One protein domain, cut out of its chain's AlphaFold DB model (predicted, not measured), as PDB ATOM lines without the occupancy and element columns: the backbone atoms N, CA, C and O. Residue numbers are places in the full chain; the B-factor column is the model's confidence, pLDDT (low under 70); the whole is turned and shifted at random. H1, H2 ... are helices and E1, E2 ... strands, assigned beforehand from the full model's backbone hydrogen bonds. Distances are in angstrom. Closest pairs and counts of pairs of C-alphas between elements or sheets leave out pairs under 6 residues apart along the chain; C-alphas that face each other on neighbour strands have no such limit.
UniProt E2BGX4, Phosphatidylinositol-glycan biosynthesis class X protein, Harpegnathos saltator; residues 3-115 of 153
ATOM      1  N   THR A   3     -20.019  95.091  83.209       86.69
ATOM      2  CA  THR A   3     -20.252  95.311  81.781       86.69
ATOM      3  C   THR A   3     -20.103  93.983  81.060       86.69
ATOM      4  O   THR A   3     -19.221  93.189  81.392       86.69
ATOM      5  N   ILE A   4     -20.983  93.739  80.095       88.38
ATOM      6  CA  ILE A   4     -20.994  92.525  79.286       88.38
ATOM      7  C   ILE A   4     -20.880  92.957  77.833       88.38
ATOM      8  O   ILE A   4     -21.571  93.878  77.401       88.38
ATOM      9  N   CYS A   5     -20.013  92.289  77.090       88.69
ATOM     10  CA  CYS A   5     -19.904  92.449  75.654       88.69
ATOM     11  C   CYS A   5     -19.820  91.082  74.978       88.69
ATOM     12  O   CYS A   5     -19.485  90.067  75.598       88.69
ATOM     13  N   SER A   6     -20.144  91.065  73.694       87.81
ATOM     14  CA  SER A   6     -20.128  89.868  72.870       87.81
ATOM     15  C   SER A   6     -19.498  90.187  71.521       87.81
ATOM     16  O   SER A   6     -19.764  91.239  70.940       87.81
ATOM     17  N   MET A   7     -18.656  89.284  71.032       87.88
ATOM     18  CA  MET A   7     -18.097  89.309  69.685       87.88
ATOM     19  C   MET A   7     -18.372  87.978  69.002       87.88
ATOM     20  O   MET A   7     -18.084  86.918  69.554       87.88
ATOM     21  N   GLY A   8     -18.890  88.034  67.782       82.88
ATOM     22  CA  GLY A   8     -19.236  86.854  67.003       82.88
ATOM     23  C   GLY A   8     -20.592  87.016  66.339       82.88
ATOM     24  O   GLY A   8     -21.097  88.128  66.185       82.88
ATOM     25  N   GLU A   9     -21.177  85.897  65.934       76.88
ATOM     26  CA  GLU A   9     -22.409  85.910  65.159       76.88
ATOM     27  C   GLU A   9     -23.617  86.386  65.983       76.88
ATOM     28  O   GLU A   9     -23.807  85.997  67.137       76.88
ATOM     29  N   THR A  10     -24.450  87.231  65.374       73.31
ATOM     30  CA  THR A  10     -25.656  87.808  65.999       73.31
ATOM     31  C   THR A  10     -26.944  87.112  65.556       73.31
ATOM     32  O   THR A  10     -27.997  87.343  66.140       73.31
ATOM     33  N   ASN A  11     -26.892  86.253  64.533       78.94
ATOM     34  CA  ASN A  11     -28.077  85.569  64.029       78.94
ATOM     35  C   ASN A  11     -28.489  84.428  64.966       78.94
ATOM     36  O   ASN A  11     -28.000  83.307  64.830       78.94
ATOM     37  N   VAL A  12     -29.386  84.729  65.902       75.25
ATOM     38  CA  VAL A  12     -29.914  83.788  66.900       75.25
ATOM     39  C   VAL A  12     -30.851  82.724  66.317       75.25
ATOM     40  O   VAL A  12     -31.049  81.696  66.952       75.25
ATOM     41  N   GLU A  13     -31.358  82.927  65.099       80.69
ATOM     42  CA  GLU A  13     -32.326  82.030  64.445       80.69
ATOM     43  C   GLU A  13     -31.660  80.904  63.643       80.69
ATOM     44  O   GLU A  13     -32.315  79.980  63.160       80.69
ATOM     45  N   SER A  14     -30.342  80.975  63.454       85.06
ATOM     46  CA  SER A  14     -29.612  79.935  62.733       85.06
ATOM     47  C   SER A  14     -29.381  78.704  63.610       85.06
ATOM     48  O   SER A  14     -29.017  78.810  64.786       85.06
ATOM     49  N   PHE A  15     -29.556  77.528  62.999       89.00
ATOM     50  CA  PHE A  15     -29.240  76.240  63.611       89.00
ATOM     51  C   PHE A  15     -27.803  76.205  64.130       89.00
ATOM     52  O   PHE A  15     -26.900  76.788  63.521       89.00
ATOM     53  N   ALA A  16     -27.594  75.488  65.232       88.06
ATOM     54  CA  ALA A  16     -26.311  75.378  65.911       88.06
ATOM     55  C   ALA A  16     -25.172  74.972  64.959       88.06
ATOM     56  O   ALA A  16     -24.093  75.558  65.001       88.06
ATOM     57  N   GLU A  17     -25.423  74.041  64.042       89.62
ATOM     58  CA  GLU A  17     -24.443  73.513  63.089       89.62
ATOM     59  C   GLU A  17     -24.009  74.528  62.027       89.62
ATOM     60  O   GLU A  17     -22.944  74.383  61.430       89.62
ATOM     61  N   LYS A  18     -24.829  75.552  61.774       89.06
ATOM     62  CA  LYS A  18     -24.495  76.663  60.870       89.06
ATOM     63  C   LYS A  18     -24.002  77.897  61.607       89.06
ATOM     64  O   LYS A  18     -23.560  78.837  60.953       89.06
ATOM     65  N   SER A  19     -24.088  77.890  62.931       84.81
ATOM     66  CA  SER A  19     -23.699  79.028  63.739       84.81
ATOM     67  C   SER A  19     -22.201  79.057  64.009       84.81
ATOM     68  O   SER A  19     -21.569  78.042  64.306       84.81
ATOM     69  N   GLY A  20     -21.628  80.246  63.909       82.50
ATOM     70  CA  GLY A  20     -20.289  80.556  64.357       82.50
ATOM     71  C   GLY A  20     -20.210  80.675  65.876       82.50
ATOM     72  O   GLY A  20     -21.199  80.823  66.595       82.50
ATOM     73  N   TRP A  21     -18.977  80.654  66.368       81.44
ATOM     74  CA  TRP A  21     -18.693  80.809  67.787       81.44
ATOM     75  C   TRP A  21     -18.957  82.249  68.234       81.44
ATOM     76  O   TRP A  21     -18.691  83.207  67.502       81.44
ATOM     77  N   GLN A  22     -19.440  82.394  69.466       83.56
ATOM     78  CA  GLN A  22     -19.633  83.686  70.106       83.56
ATOM     79  C   GLN A  22     -18.760  83.778  71.357       83.56
ATOM     80  O   GLN A  22     -18.847  82.949  72.259       83.56
ATOM     81  N   ASN A  23     -17.918  84.807  71.408       86.81
ATOM     82  CA  ASN A  23     -17.080  85.112  72.555       86.81
ATOM     83  C   ASN A  23     -17.779  86.162  73.411       86.81
ATOM     84  O   ASN A  23     -17.911  87.316  73.002       86.81
ATOM     85  N   VAL A  24     -18.189  85.771  74.613       87.81
ATOM     86  CA  VAL A  24     -18.788  86.676  75.596       87.81
ATOM     87  C   VAL A  24     -17.738  87.032  76.639       87.81
ATOM     88  O   VAL A  24     -17.091  86.151  77.205       87.81
ATOM     89  N   THR A  25     -17.555  88.325  76.898       90.75
ATOM     90  CA  THR A  25     -16.699  88.809  77.986       90.75
ATOM     91  C   THR A  25     -17.543  89.584  78.981       90.75
ATOM     92  O   THR A  25     -18.246  90.525  78.615       90.75
ATOM     93  N   THR A  26     -17.413  89.221  80.254       89.75
ATOM     94  CA  THR A  26     -17.960  89.988  81.372       89.75
ATOM     95  C   THR A  26     -16.806  90.579  82.161       89.75
ATOM     96  O   THR A  26     -15.887  89.867  82.559       89.75
ATOM     97  N   CYS A  27     -16.848  91.883  82.400       88.19
ATOM     98  CA  CYS A  27     -15.832  92.600  83.157       88.19
ATOM     99  C   CYS A  27     -16.473  93.506  84.209       88.19
ATOM    100  O   CYS A  27     -17.610  93.958  84.079       88.19
ATOM    101  N   GLY A  28     -15.742  93.786  85.281       86.94
ATOM    102  CA  GLY A  28     -16.211  94.657  86.348       86.94
ATOM    103  C   GLY A  28     -15.091  95.002  87.316       86.94
ATOM    104  O   GLY A  28     -14.065  94.324  87.368       86.94
ATOM    105  N   SER A  29     -15.289  96.072  88.080       82.00
ATOM    106  CA  SER A  29     -14.357  96.450  89.138       82.00
ATOM    107  C   SER A  29     -14.453  95.474  90.302       82.00
ATOM    108  O   SER A  29     -15.548  95.163  90.776       82.00
ATOM    109  N   ILE A  30     -13.299  95.043  90.800       76.00
ATOM    110  CA  ILE A  30     -13.213  94.242  92.017       76.00
ATOM    111  C   ILE A  30     -13.508  95.171  93.194       76.00
ATOM    112  O   ILE A  30     -12.711  96.047  93.525       76.00
ATOM    113  N   MET A  31     -14.685  95.013  93.795       66.50
ATOM    114  CA  MET A  31     -14.987  95.604  95.099       66.50
ATOM    115  C   MET A  31     -14.374  94.719  96.190       66.50
ATOM    116  O   MET A  31     -14.162  93.534  95.959       66.50
ATOM    117  N   SER A  32     -14.096  95.276  97.374       61.38
ATOM    118  CA  SER A  32     -13.428  94.604  98.513       61.38
ATOM    119  C   SER A  32     -14.193  93.404  99.120       61.38
ATOM    120  O   SER A  32     -13.945  93.010 100.259       61.38
ATOM    121  N   LEU A  33     -15.154  92.839  98.397       62.03
ATOM    122  CA  LEU A  33     -15.909  91.660  98.786       62.03
ATOM    123  C   LEU A  33     -15.084  90.400  98.496       62.03
ATOM    124  O   LEU A  33     -14.449  90.278  97.452       62.03
ATOM    125  N   SER A  34     -15.117  89.453  99.431       62.62
ATOM    126  CA  SER A  34     -14.384  88.182  99.359       62.62
ATOM    127  C   SER A  34     -14.949  87.189  98.336       62.62
ATOM    128  O   SER A  34     -14.299  86.189  98.044       62.62
ATOM    129  N   SER A  35     -16.145  87.437  97.791       66.75
ATOM    130  CA  SER A  35     -16.800  86.559  96.817       66.75
ATOM    131  C   SER A  35     -17.581  87.351  95.769       66.75
ATOM    132  O   SER A  35     -18.109  88.430  96.045       66.75
ATOM    133  N   TYR A  36     -17.640  86.804  94.554       71.25
ATOM    134  CA  TYR A  36     -18.411  87.346  93.440       71.25
ATOM    135  C   TYR A  36     -19.209  86.219  92.783       71.25
ATOM    136  O   TYR A  36     -18.656  85.157  92.503       71.25
ATOM    137  N   ILE A  37     -20.498  86.455  92.538       74.06
ATOM    138  CA  ILE A  37     -21.378  85.515  91.838       74.06
ATOM    139  C   ILE A  37     -21.585  86.043  90.423       74.06
ATOM    140  O   ILE A  37     -22.067  87.160  90.235       74.06
ATOM    141  N   LEU A  38     -21.214  85.234  89.434       74.31
ATOM    142  CA  LEU A  38     -21.436  85.520  88.023       74.31
ATOM    143  C   LEU A  38     -22.506  84.570  87.480       74.31
ATOM    144  O   LEU A  38     -22.289  83.363  87.426       74.31
ATOM    145  N   THR A  39     -23.631  85.131  87.042       76.62
ATOM    146  CA  THR A  39     -24.707  84.386  86.375       76.62
ATOM    147  C   THR A  39     -24.689  84.716  84.889       76.62
ATOM    148  O   THR A  39     -24.829  85.881  84.517       76.62
ATOM    149  N   ILE A  40     -24.523  83.702  84.038       76.06
ATOM    150  CA  ILE A  40     -24.530  83.852  82.578       76.06
ATOM    151  C   ILE A  40     -25.735  83.083  82.032       76.06
ATOM    152  O   ILE A  40     -25.752  81.856  82.140       76.06
ATOM    153  N   PRO A  41     -26.747  83.759  81.459       79.50
ATOM    154  CA  PRO A  41     -27.824  83.068  80.772       79.50
ATOM    155  C   PRO A  41     -27.288  82.476  79.466       79.50
ATOM    156  O   PRO A  41     -26.668  83.174  78.663       79.50
ATOM    157  N   VAL A  42     -27.538  81.188  79.249       80.69
ATOM    158  CA  VAL A  42     -27.169  80.490  78.015       80.69
ATOM    159  C   VAL A  42     -28.442  80.182  77.247       80.69
ATOM    160  O   VAL A  42     -29.307  79.460  77.739       80.69
ATOM    161  N   HIS A  43     -28.559  80.736  76.040       83.19
ATOM    162  CA  HIS A  43     -29.634  80.385  75.121       83.19
ATOM    163  C   HIS A  43     -29.142  79.293  74.175       83.19
ATOM    164  O   HIS A  43     -28.196  79.487  73.409       83.19
ATOM    165  N   GLN A  44     -29.783  78.135  74.250       80.88
ATOM    166  CA  GLN A  44     -29.519  77.019  73.363       80.88
ATOM    167  C   GLN A  44     -30.154  77.251  71.988       80.88
ATOM    168  O   GLN A  44     -31.339  77.554  71.887       80.88
ATOM    169  N   ARG A  45     -29.370  77.053  70.927       85.69
ATOM    170  CA  ARG A  45     -29.867  77.090  69.548       85.69
ATOM    171  C   ARG A  45     -30.508  75.768  69.152       85.69
ATOM    172  O   ARG A  45     -30.115  74.707  69.648       85.69
ATOM    173  N   TYR A  46     -31.445  75.837  68.209       87.25
ATOM    174  CA  TYR A  46     -32.007  74.651  67.572       87.25
ATOM    175  C   TYR A  46     -30.906  73.843  66.883       87.25
ATOM    176  O   TYR A  46     -30.039  74.400  66.212       87.25
ATOM    177  N   GLN A  47     -30.955  72.532  67.065       90.75
ATOM    178  CA  GLN A  47     -30.092  71.570  66.384       90.75
ATOM    179  C   GLN A  47     -30.851  70.991  65.191       90.75
ATOM    180  O   GLN A  47     -32.090  70.989  65.181       90.75
ATOM    181  N   TYR A  48     -30.136  70.466  64.203       92.19
ATOM    182  CA  TYR A  48     -30.775  69.662  63.175       92.19
ATOM    183  C   TYR A  48     -31.403  68.403  63.758       92.19
ATOM    184  O   TYR A  48     -30.946  67.829  64.750       92.19
ATOM    185  N   SER A  49     -32.482  67.967  63.110       92.69
ATOM    186  CA  SER A  49     -33.031  66.645  63.360       92.69
ATOM    187  C   SER A  49     -32.020  65.571  62.960       92.69
ATOM    188  O   SER A  49     -31.176  65.768  62.081       92.69
ATOM    189  N   ARG A  50     -32.110  64.422  63.625       93.25
ATOM    190  CA  ARG A  50     -31.287  63.244  63.352       93.25
ATOM    191  C   ARG A  50     -32.166  62.069  62.983       93.25
ATOM    192  O   ARG A  50     -33.323  61.992  63.397       93.25
ATOM    193  N   GLU A  51     -31.597  61.140  62.231       91.25
ATOM    194  CA  GLU A  51     -32.242  59.857  61.980       91.25
ATOM    195  C   GLU A  51     -32.451  59.149  63.324       91.25
ATOM    196  O   GLU A  51     -31.515  59.063  64.116       91.25
ATOM    197  N   THR A  52     -33.682  58.709  63.609       90.25
ATOM    198  CA  THR A  52     -34.136  58.153  64.905       90.25
ATOM    199  C   THR A  52     -34.206  59.147  66.077       90.25
ATOM    200  O   THR A  52     -34.530  58.766  67.200       90.25
ATOM    201  N   GLY A  53     -33.947  60.437  65.831       90.62
ATOM    202  CA  GLY A  53     -34.010  61.495  66.840       90.62
ATOM    203  C   GLY A  53     -32.947  61.354  67.933       90.62
ATOM    204  O   GLY A  53     -31.749  61.290  67.651       90.62
ATOM    205  N   GLY A  54     -33.386  61.354  69.194       92.12
ATOM    206  CA  GLY A  54     -32.527  61.169  70.364       92.12
ATOM    207  C   GLY A  54     -32.054  62.479  70.992       92.12
ATOM    208  O   GLY A  54     -32.813  63.444  71.111       92.12
ATOM    209  N   SER A  55     -30.806  62.502  71.458       91.62
ATOM    210  CA  SER A  55     -30.224  63.673  72.114       91.62
ATOM    211  C   SER A  55     -28.809  63.960  71.631       91.62
ATOM    212  O   SER A  55     -28.073  63.066  71.214       91.62
ATOM    213  N   VAL A  56     -28.444  65.234  71.683       90.19
ATOM    214  CA  VAL A  56     -27.123  65.747  71.337       90.19
ATOM    215  C   VAL A  56     -26.526  66.397  72.566       90.19
ATOM    216  O   VAL A  56     -27.154  67.246  73.195       90.19
ATOM    217  N   SER A  57     -25.301  66.005  72.887       89.75
ATOM    218  CA  SER A  57     -24.523  66.630  73.944       89.75
ATOM    219  C   SER A  57     -23.865  67.910  73.453       89.75
ATOM    220  O   SER A  57     -23.139  67.908  72.456       89.75
ATOM    221  N   VAL A  58     -24.087  69.002  74.175       86.88
ATOM    222  CA  VAL A  58     -23.400  70.279  73.982       86.88
ATOM    223  C   VAL A  58     -22.542  70.561  75.203       86.88
ATOM    224  O   VAL A  58     -23.036  70.641  76.324       86.88
ATOM    225  N   THR A  59     -21.244  70.735  74.986       85.75
ATOM    226  CA  THR A  59     -20.302  71.067  76.054       85.75
ATOM    227  C   THR A  59     -20.191  72.577  76.204       85.75
ATOM    228  O   THR A  59     -19.830  73.277  75.255       85.75
ATOM    229  N   LEU A  60     -20.450  73.090  77.405       82.69
ATOM    230  CA  LEU A  60     -20.141  74.471  77.755       82.69
ATOM    231  C   LEU A  60     -18.709  74.539  78.299       82.69
ATOM    232  O   LEU A  60     -18.415  73.938  79.339       82.69
ATOM    233  N   PRO A  61     -17.792  75.245  77.612       81.12
ATOM    234  CA  PRO A  61     -16.422  75.362  78.079       81.12
ATOM    235  C   PRO A  61     -16.376  76.180  79.370       81.12
ATOM    236  O   PRO A  61     -17.125  77.143  79.547       81.12
ATOM    237  N   MET A  62     -15.447  75.826  80.258       83.81
ATOM    238  CA  MET A  62     -15.203  76.627  81.451       83.81
ATOM    239  C   MET A  62     -14.757  78.044  81.071       83.81
ATOM    240  O   MET A  62     -13.913  78.205  80.181       83.81
ATOM    241  N   PRO A  63     -15.273  79.080  81.758       84.94
ATOM    242  CA  PRO A  63     -14.834  80.442  81.512       84.94
ATOM    243  C   PRO A  63     -13.361  80.606  81.898       84.94
ATOM    244  O   PRO A  63     -12.804  79.860  82.701       84.94
ATOM    245  N   ARG A  64     -12.694  81.614  81.346       87.81
ATOM    246  CA  ARG A  64     -11.346  81.985  81.790       87.81
ATOM    247  C   ARG A  64     -11.447  83.190  82.705       87.81
ATOM    248  O   ARG A  64     -12.063  84.187  82.334       87.81
ATOM    249  N   LEU A  65     -10.840  83.109  83.888       87.88
ATOM    250  CA  LEU A  65     -10.804  84.227  84.823       87.88
ATOM    251  C   LEU A  65      -9.590  85.106  84.526       87.88
ATOM    252  O   LEU A  65      -8.445  84.651  84.553       87.88
ATOM    253  N   LEU A  66      -9.853  86.381  84.246       89.62
ATOM    254  CA  LEU A  66      -8.824  87.359  83.929       89.62
ATOM    255  C   LEU A  66      -8.815  88.483  84.961       89.62
ATOM    256  O   LEU A  66      -9.855  89.038  85.305       89.62
ATOM    257  N   LEU A  67      -7.618  88.862  85.399       88.31
ATOM    258  CA  LEU A  67      -7.387  90.012  86.261       88.31
ATOM    259  C   LEU A  67      -6.720  91.135  85.464       88.31
ATOM    260  O   LEU A  67      -5.630  90.961  84.908       88.31
ATOM    261  N   GLY A  68      -7.375  92.294  85.422       87.50
ATOM    262  CA  GLY A  68      -6.792  93.530  84.912       87.50
ATOM    263  C   GLY A  68      -5.871  94.142  85.965       87.50
ATOM    264  O   GLY A  68      -6.295  94.391  87.092       87.50
ATOM    265  N   CYS A  69      -4.601  94.381  85.631       76.31
ATOM    266  CA  CYS A  69      -3.636  94.939  86.582       76.31
ATOM    267  C   CYS A  69      -3.044  96.253  86.077       76.31
ATOM    268  O   CYS A  69      -2.490  96.306  84.981       76.31
ATOM    269  N   GLN A  70      -3.047  97.283  86.927       71.50
ATOM    270  CA  GLN A  70      -2.266  98.500  86.678       71.50
ATOM    271  C   GLN A  70      -0.762  98.275  86.924       71.50
ATOM    272  O   GLN A  70       0.078  98.873  86.257       71.50
ATOM    273  N   LYS A  71      -0.405  97.378  87.859       71.31
ATOM    274  CA  LYS A  71       0.985  97.040  88.212       71.31
ATOM    275  C   LYS A  71       1.384  95.658  87.682       71.31
ATOM    276  O   LYS A  71       0.552  94.777  87.476       71.31
ATOM    277  N   ARG A  72       2.683  95.449  87.443       67.00
ATOM    278  CA  ARG A  72       3.210  94.180  86.914       67.00
ATOM    279  C   ARG A  72       3.168  93.080  87.982       67.00
ATOM    280  O   ARG A  72       4.007  93.076  88.874       67.00
ATOM    281  N   LEU A  73       2.278  92.103  87.818       73.75
ATOM    282  CA  LEU A  73       2.381  90.805  88.495       73.75
ATOM    283  C   LEU A  73       3.410  89.942  87.749       73.75
ATOM    284  O   LEU A  73       3.241  89.687  86.554       73.75
ATOM    285  N   LYS A  74       4.515  89.565  88.405       73.88
ATOM    286  CA  LYS A  74       5.607  88.807  87.766       73.88
ATOM    287  C   LYS A  74       5.242  87.338  87.530       73.88
ATOM    288  O   LYS A  74       5.681  86.785  86.527       73.88
ATOM    289  N   ASP A  75       4.374  86.777  88.367       78.88
ATOM    290  CA  ASP A  75       4.156  85.324  88.438       78.88
ATOM    291  C   ASP A  75       3.041  84.803  87.519       78.88
ATOM    292  O   ASP A  75       2.828  83.602  87.413       78.88
ATOM    293  N   HIS A  76       2.333  85.695  86.820       77.44
ATOM    294  CA  HIS A  76       1.204  85.329  85.959       77.44
ATOM    295  C   HIS A  76       1.465  85.758  84.520       77.44
ATOM    296  O   HIS A  76       1.959  86.861  84.283       77.44
ATOM    297  N   ARG A  77       1.129  84.925  83.532       80.25
ATOM    298  CA  ARG A  77       1.321  85.261  82.111       80.25
ATOM    299  C   ARG A  77       0.317  86.328  81.665       80.25
ATOM    300  O   ARG A  77      -0.805  86.388  82.161       80.25
ATOM    301  N   ILE A  78       0.736  87.193  80.739       82.69
ATOM    302  CA  ILE A  78      -0.194  88.111  80.066       82.69
ATOM    303  C   ILE A  78      -1.058  87.267  79.131       82.69
ATOM    304  O   ILE A  78      -0.527  86.489  78.336       82.69
ATOM    305  N   SER A  79      -2.372  87.411  79.257       83.31
ATOM    306  CA  SER A  79      -3.338  86.739  78.404       83.31
ATOM    307  C   SER A  79      -3.248  87.275  76.976       83.31
ATOM    308  O   SER A  79      -3.113  88.479  76.762       83.31
ATOM    309  N   LYS A  80      -3.325  86.366  76.002       83.25
ATOM    310  CA  LYS A  80      -3.421  86.686  74.567       83.25
ATOM    311  C   LYS A  80      -4.868  86.647  74.060       83.25
ATOM    312  O   LYS A  80      -5.091  86.638  72.856       83.25
ATOM    313  N   ILE A  81      -5.841  86.532  74.965       84.00
ATOM    314  CA  ILE A  81      -7.257  86.463  74.609       84.00
ATOM    315  C   ILE A  81      -7.705  87.835  74.117       84.00
ATOM    316  O   ILE A  81      -7.485  88.840  74.792       84.00
ATOM    317  N   ASN A  82      -8.370  87.855  72.964       82.12
ATOM    318  CA  ASN A  82      -9.048  89.045  72.471       82.12
ATOM    319  C   ASN A  82     -10.337  89.242  73.267       82.12
ATOM    320  O   ASN A  82     -11.280  88.462  73.136       82.12
ATOM    321  N   LEU A  83     -10.348  90.264  74.119       88.56
ATOM    322  CA  LEU A  83     -11.541  90.704  74.833       88.56
ATOM    323  C   LEU A  83     -12.320  91.682  73.959       88.56
ATOM    324  O   LEU A  83     -11.726  92.416  73.173       88.56
ATOM    325  N   CYS A  84     -13.638  91.702  74.120       89.19
ATOM    326  CA  CYS A  84     -14.488  92.655  73.419       89.19
ATOM    327  C   CYS A  84     -14.494  94.034  74.093       89.19
ATOM    328  O   CYS A  84     -14.196  94.173  75.285       89.19
ATOM    329  N   ASP A  85     -14.845  95.063  73.325       87.94
ATOM    330  CA  ASP A  85     -15.105  96.400  73.853       87.94
ATOM    331  C   ASP A  85     -16.432  96.434  74.629       87.94
ATOM    332  O   ASP A  85     -17.409  95.822  74.193       87.94
ATOM    333  N   PRO A  86     -16.504  97.139  75.776       89.12
ATOM    334  CA  PRO A  86     -15.483  98.033  76.338       89.12
ATOM    335  C   PRO A  86     -14.505  97.345  77.308       89.12
ATOM    336  O   PRO A  86     -13.649  98.009  77.894       89.12
ATOM    337  N   CYS A  87     -14.617  96.029  77.519       88.75
ATOM    338  CA  CYS A  87     -13.824  95.317  78.520       88.75
ATOM    339  C   CYS A  87     -12.320  95.385  78.245       88.75
ATOM    340  O   CYS A  87     -11.545  95.577  79.180       88.75
ATOM    341  N   VAL A  88     -11.895  95.288  76.984       88.94
ATOM    342  CA  VAL A  88     -10.471  95.379  76.620       88.94
ATOM    343  C   VAL A  88      -9.831  96.694  77.084       88.94
ATOM    344  O   VAL A  88      -8.695  96.679  77.557       88.94
ATOM    345  N   GLY A  89     -10.578  97.802  77.052       87.12
ATOM    346  CA  GLY A  89     -10.100  99.136  77.421       87.12
ATOM    347  C   GLY A  89      -9.957  99.390  78.925       87.12
ATOM    348  O   GLY A  89      -9.324 100.368  79.316       87.12
ATOM    349  N   LEU A  90     -10.498  98.524  79.791       86.81
ATOM    350  CA  LEU A  90     -10.471  98.749  81.244       86.81
ATOM    351  C   LEU A  90      -9.095  98.504  81.881       86.81
ATOM    352  O   LEU A  90      -8.825  98.995  82.978       86.81
ATOM    353  N   ALA A  91      -8.218  97.744  81.225       86.06
ATOM    354  CA  ALA A  91      -6.869  97.489  81.711       86.06
ATOM    355  C   ALA A  91      -5.880  97.325  80.555       86.06
ATOM    356  O   ALA A  91      -6.146  96.624  79.586       86.06
ATOM    357  N   ALA A  92      -4.678  97.886  80.711       83.38
ATOM    358  CA  ALA A  92      -3.619  97.766  79.707       83.38
ATOM    359  C   ALA A  92      -3.107  96.324  79.536       83.38
ATOM    360  O   ALA A  92      -2.553  95.976  78.493       83.38
ATOM    361  N   LYS A  93      -3.217  95.493  80.583       86.31
ATOM    362  CA  LYS A  93      -2.779  94.092  80.577       86.31
ATOM    363  C   LYS A  93      -3.740  93.230  81.381       86.31
ATOM    364  O   LYS A  93      -3.949  93.475  82.570       86.31
ATOM    365  N   TRP A  94      -4.221  92.174  80.737       88.56
ATOM    366  CA  TRP A  94      -5.042  91.129  81.336       88.56
ATOM    367  C   TRP A  94      -4.189  89.900  81.620       88.56
ATOM    368  O   TRP A  94      -3.342  89.529  80.807       88.56
ATOM    369  N   ARG A  95      -4.375  89.277  82.782       88.69
ATOM    370  CA  ARG A  95      -3.642  88.069  83.180       88.69
ATOM    371  C   ARG A  95      -4.610  86.980  83.576       88.69
ATOM    372  O   ARG A  95      -5.564  87.253  84.291       88.69
ATOM    373  N   GLU A  96      -4.341  85.773  83.114       89.06
ATOM    374  CA  GLU A  96      -5.135  84.600  83.463       89.06
ATOM    375  C   GLU A  96      -4.771  84.128  84.867       89.06
ATOM    376  O   GLU A  96      -3.589  83.957  85.177       89.06
ATOM    377  N   ILE A  97      -5.789  84.002  85.717       86.25
ATOM    378  CA  ILE A  97      -5.657  83.618  87.120       86.25
ATOM    379  C   ILE A  97      -6.299  82.239  87.298       86.25
ATOM    380  O   ILE A  97      -7.430  82.042  86.845       86.25
ATOM    381  N   PRO A  98      -5.612  81.286  87.950       84.62
ATOM    382  CA  PRO A  98      -6.216  80.004  88.275       84.62
ATOM    383  C   PRO A  98      -7.363  80.197  89.271       84.62
ATOM    384  O   PRO A  98      -7.272  81.001  90.198       84.62
ATOM    385  N   TYR A  99      -8.438  79.443  89.090       81.06
ATOM    386  CA  TYR A  99      -9.575  79.439  89.997       81.06
ATOM    387  C   TYR A  99     -10.155  78.029  90.084       81.06
ATOM    388  O   TYR A  99     -10.026  77.243  89.147       81.06
ATOM    389  N   ASN A 100     -10.783  77.722  91.215       76.50
ATOM    390  CA  ASN A 100     -11.447  76.444  91.429       76.50
ATOM    391  C   ASN A 100     -12.953  76.634  91.266       76.50
ATOM    392  O   ASN A 100     -13.543  77.520  91.887       76.50
ATOM    393  N   VAL A 101     -13.570  75.785  90.451       73.81
ATOM    394  CA  VAL A 101     -15.027  75.656  90.364       73.81
ATOM    395  C   VAL A 101     -15.434  74.502  91.264       73.81
ATOM    396  O   VAL A 101     -14.768  73.469  91.273       73.81
ATOM    397  N   SER A 102     -16.521  74.662  92.017       69.44
ATOM    398  CA  SER A 102     -17.035  73.621  92.915       69.44
ATOM    399  C   SER A 102     -17.447  72.328  92.195       69.44
ATOM    400  O   SER A 102     -17.543  71.304  92.855       69.44
ATOM    401  N   ASN A 103     -17.602  72.356  90.866       65.50
ATOM    402  CA  ASN A 103     -17.793  71.202  89.987       65.50
ATOM    403  C   ASN A 103     -16.855  71.344  88.775       65.50
ATOM    404  O   ASN A 103     -17.110  72.152  87.884       65.50
ATOM    405  N   SER A 104     -15.735  70.616  88.778       59.12
ATOM    406  CA  SER A 104     -14.621  70.802  87.833       59.12
ATOM    407  C   SER A 104     -14.773  70.068  86.495       59.12
ATOM    408  O   SER A 104     -13.821  70.007  85.718       59.12
ATOM    409  N   GLU A 105     -15.935  69.491  86.215       67.94
ATOM    410  CA  GLU A 105     -16.204  68.841  84.936       67.94
ATOM    411  C   GLU A 105     -16.801  69.860  83.962       67.94
ATOM    412  O   GLU A 105     -17.577  70.738  84.347       67.94
ATOM    413  N   SER A 106     -16.394  69.790  82.693       70.06
ATOM    414  CA  SER A 106     -17.026  70.577  81.636       70.06
ATOM    415  C   SER A 106     -18.520  70.284  81.638       70.06
ATOM    416  O   SER A 106     -18.908  69.120  81.556       70.06
ATOM    417  N   TYR A 107     -19.347  71.321  81.740       80.69
ATOM    418  CA  TYR A 107     -20.786  71.128  81.815       80.69
ATOM    419  C   TYR A 107     -21.294  70.582  80.480       80.69
ATOM    420  O   TYR A 107     -21.249  71.272  79.459       80.69
ATOM    421  N   GLU A 108     -21.741  69.331  80.487       86.81
ATOM    422  CA  GLU A 108     -22.345  68.676  79.336       86.81
ATOM    423  C   GLU A 108     -23.864  68.792  79.430       86.81
ATOM    424  O   GLU A 108     -24.495  68.334  80.384       86.81
ATOM    425  N   TRP A 109     -24.455  69.430  78.427       87.19
ATOM    426  CA  TRP A 109     -25.891  69.605  78.311       87.19
ATOM    427  C   TRP A 109     -26.432  68.665  77.237       87.19
ATOM    428  O   TRP A 109     -26.210  68.883  76.048       87.19
ATOM    429  N   SER A 110     -27.155  67.624  77.652       90.00
ATOM    430  CA  SER A 110     -27.885  66.751  76.729       90.00
ATOM    431  C   SER A 110     -29.197  67.406  76.296       90.00
ATOM    432  O   SER A 110     -30.019  67.789  77.132       90.00
ATOM    433  N   ILE A 111     -29.379  67.554  74.986       89.62
ATOM    434  CA  ILE A 111     -30.479  68.294  74.366       89.62
ATOM    435  C   ILE A 111     -31.254  67.365  73.432       89.62
ATOM    436  O   ILE A 111     -30.634  66.733  72.575       89.62
ATOM    437  N   PRO A 112     -32.593  67.306  73.516       91.75
ATOM    438  CA  PRO A 112     -33.386  66.502  72.595       91.75
ATOM    439  C   PRO A 112     -33.361  67.085  71.178       91.75
ATOM    440  O   PRO A 112     -33.448  68.300  70.989       91.75
ATOM    441  N   VAL A 113     -33.295  66.210  70.175       94.06
ATOM    442  CA  VAL A 113     -33.364  66.591  68.758       94.06
ATOM    443  C   VAL A 113     -34.506  65.880  68.048       94.06
ATOM    444  O   VAL A 113     -34.920  64.789  68.439       94.06
ATOM    445  N   GLY A 114     -35.040  66.522  67.008       91.81
ATOM    446  CA  GLY A 114     -36.143  65.963  66.230       91.81
ATOM    447  C   GLY A 114     -35.741  64.686  65.492       91.81
ATOM    448  O   GLY A 114     -34.587  64.537  65.091       91.81
ATOM    449  N   ASP A 115     -36.704  63.794  65.277       94.94
ATOM    450  CA  ASP A 115     -36.518  62.587  64.473       94.94
ATOM    451  C   ASP A 115     -36.845  62.867  63.003       94.94
ATOM    452  O   ASP A 115     -37.998  63.107  62.633       94.94
TER     453      ASP A 115
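What this domain is: This is residues 3 to 115 of the 153 residues of the protein "Phosphatidylinositol-glycan biosynthesis class X protein" of Harpegnathos saltator (UniProt E2BGX4). What shape is this? There is little regular structure: three separate two-stranded ribbons are strung along an elongated body, E3-E6 toward one end, E4-E5 with H1 toward the other, E1-E2 between. What makes it up? The printed part has 113 residues, with six named strands and one named helix, ordered E1, E2, E3, E4, H1, E5, E6. It is mostly strand, each sheet antiparallel, with 35 residues in named elements. It is loose, radius of gyration of the C-alphas 17.6 A, spanning 57 by 30 by 24 A.

How they stand to each other: Which strands pair? E1, residues 3 to 8, and E2, residues 22 to 28, form an antiparallel hairpin, N 5 and O 25 within hydrogen-bond range at 2.9 A. E3, residues 55 to 60, and E6, residues 107 to 112, are antiparallel, N 58 and O 109 at 2.8 A; so are E4, residues 66 to 68, and E5, residues 94 to 96, N 67 and O 95 at 2.8 A. Where is H1? H1, residues 87 to 90, comes closest to E2 at the C-alphas of Cys 27 and Cys 87, 5.7 A.

Where its parts are: Where does E1 begin? C-alpha 3 is at (-20.252, 95.311, 81.781). How long is E2? It measures 19.9 A.

The domain as a whole: Which links are long? E1 to E2, E2 to E3 and E4 to H1. Where is confidence low? Residues 31 to 35, 72 and 102 to 105 are under 70.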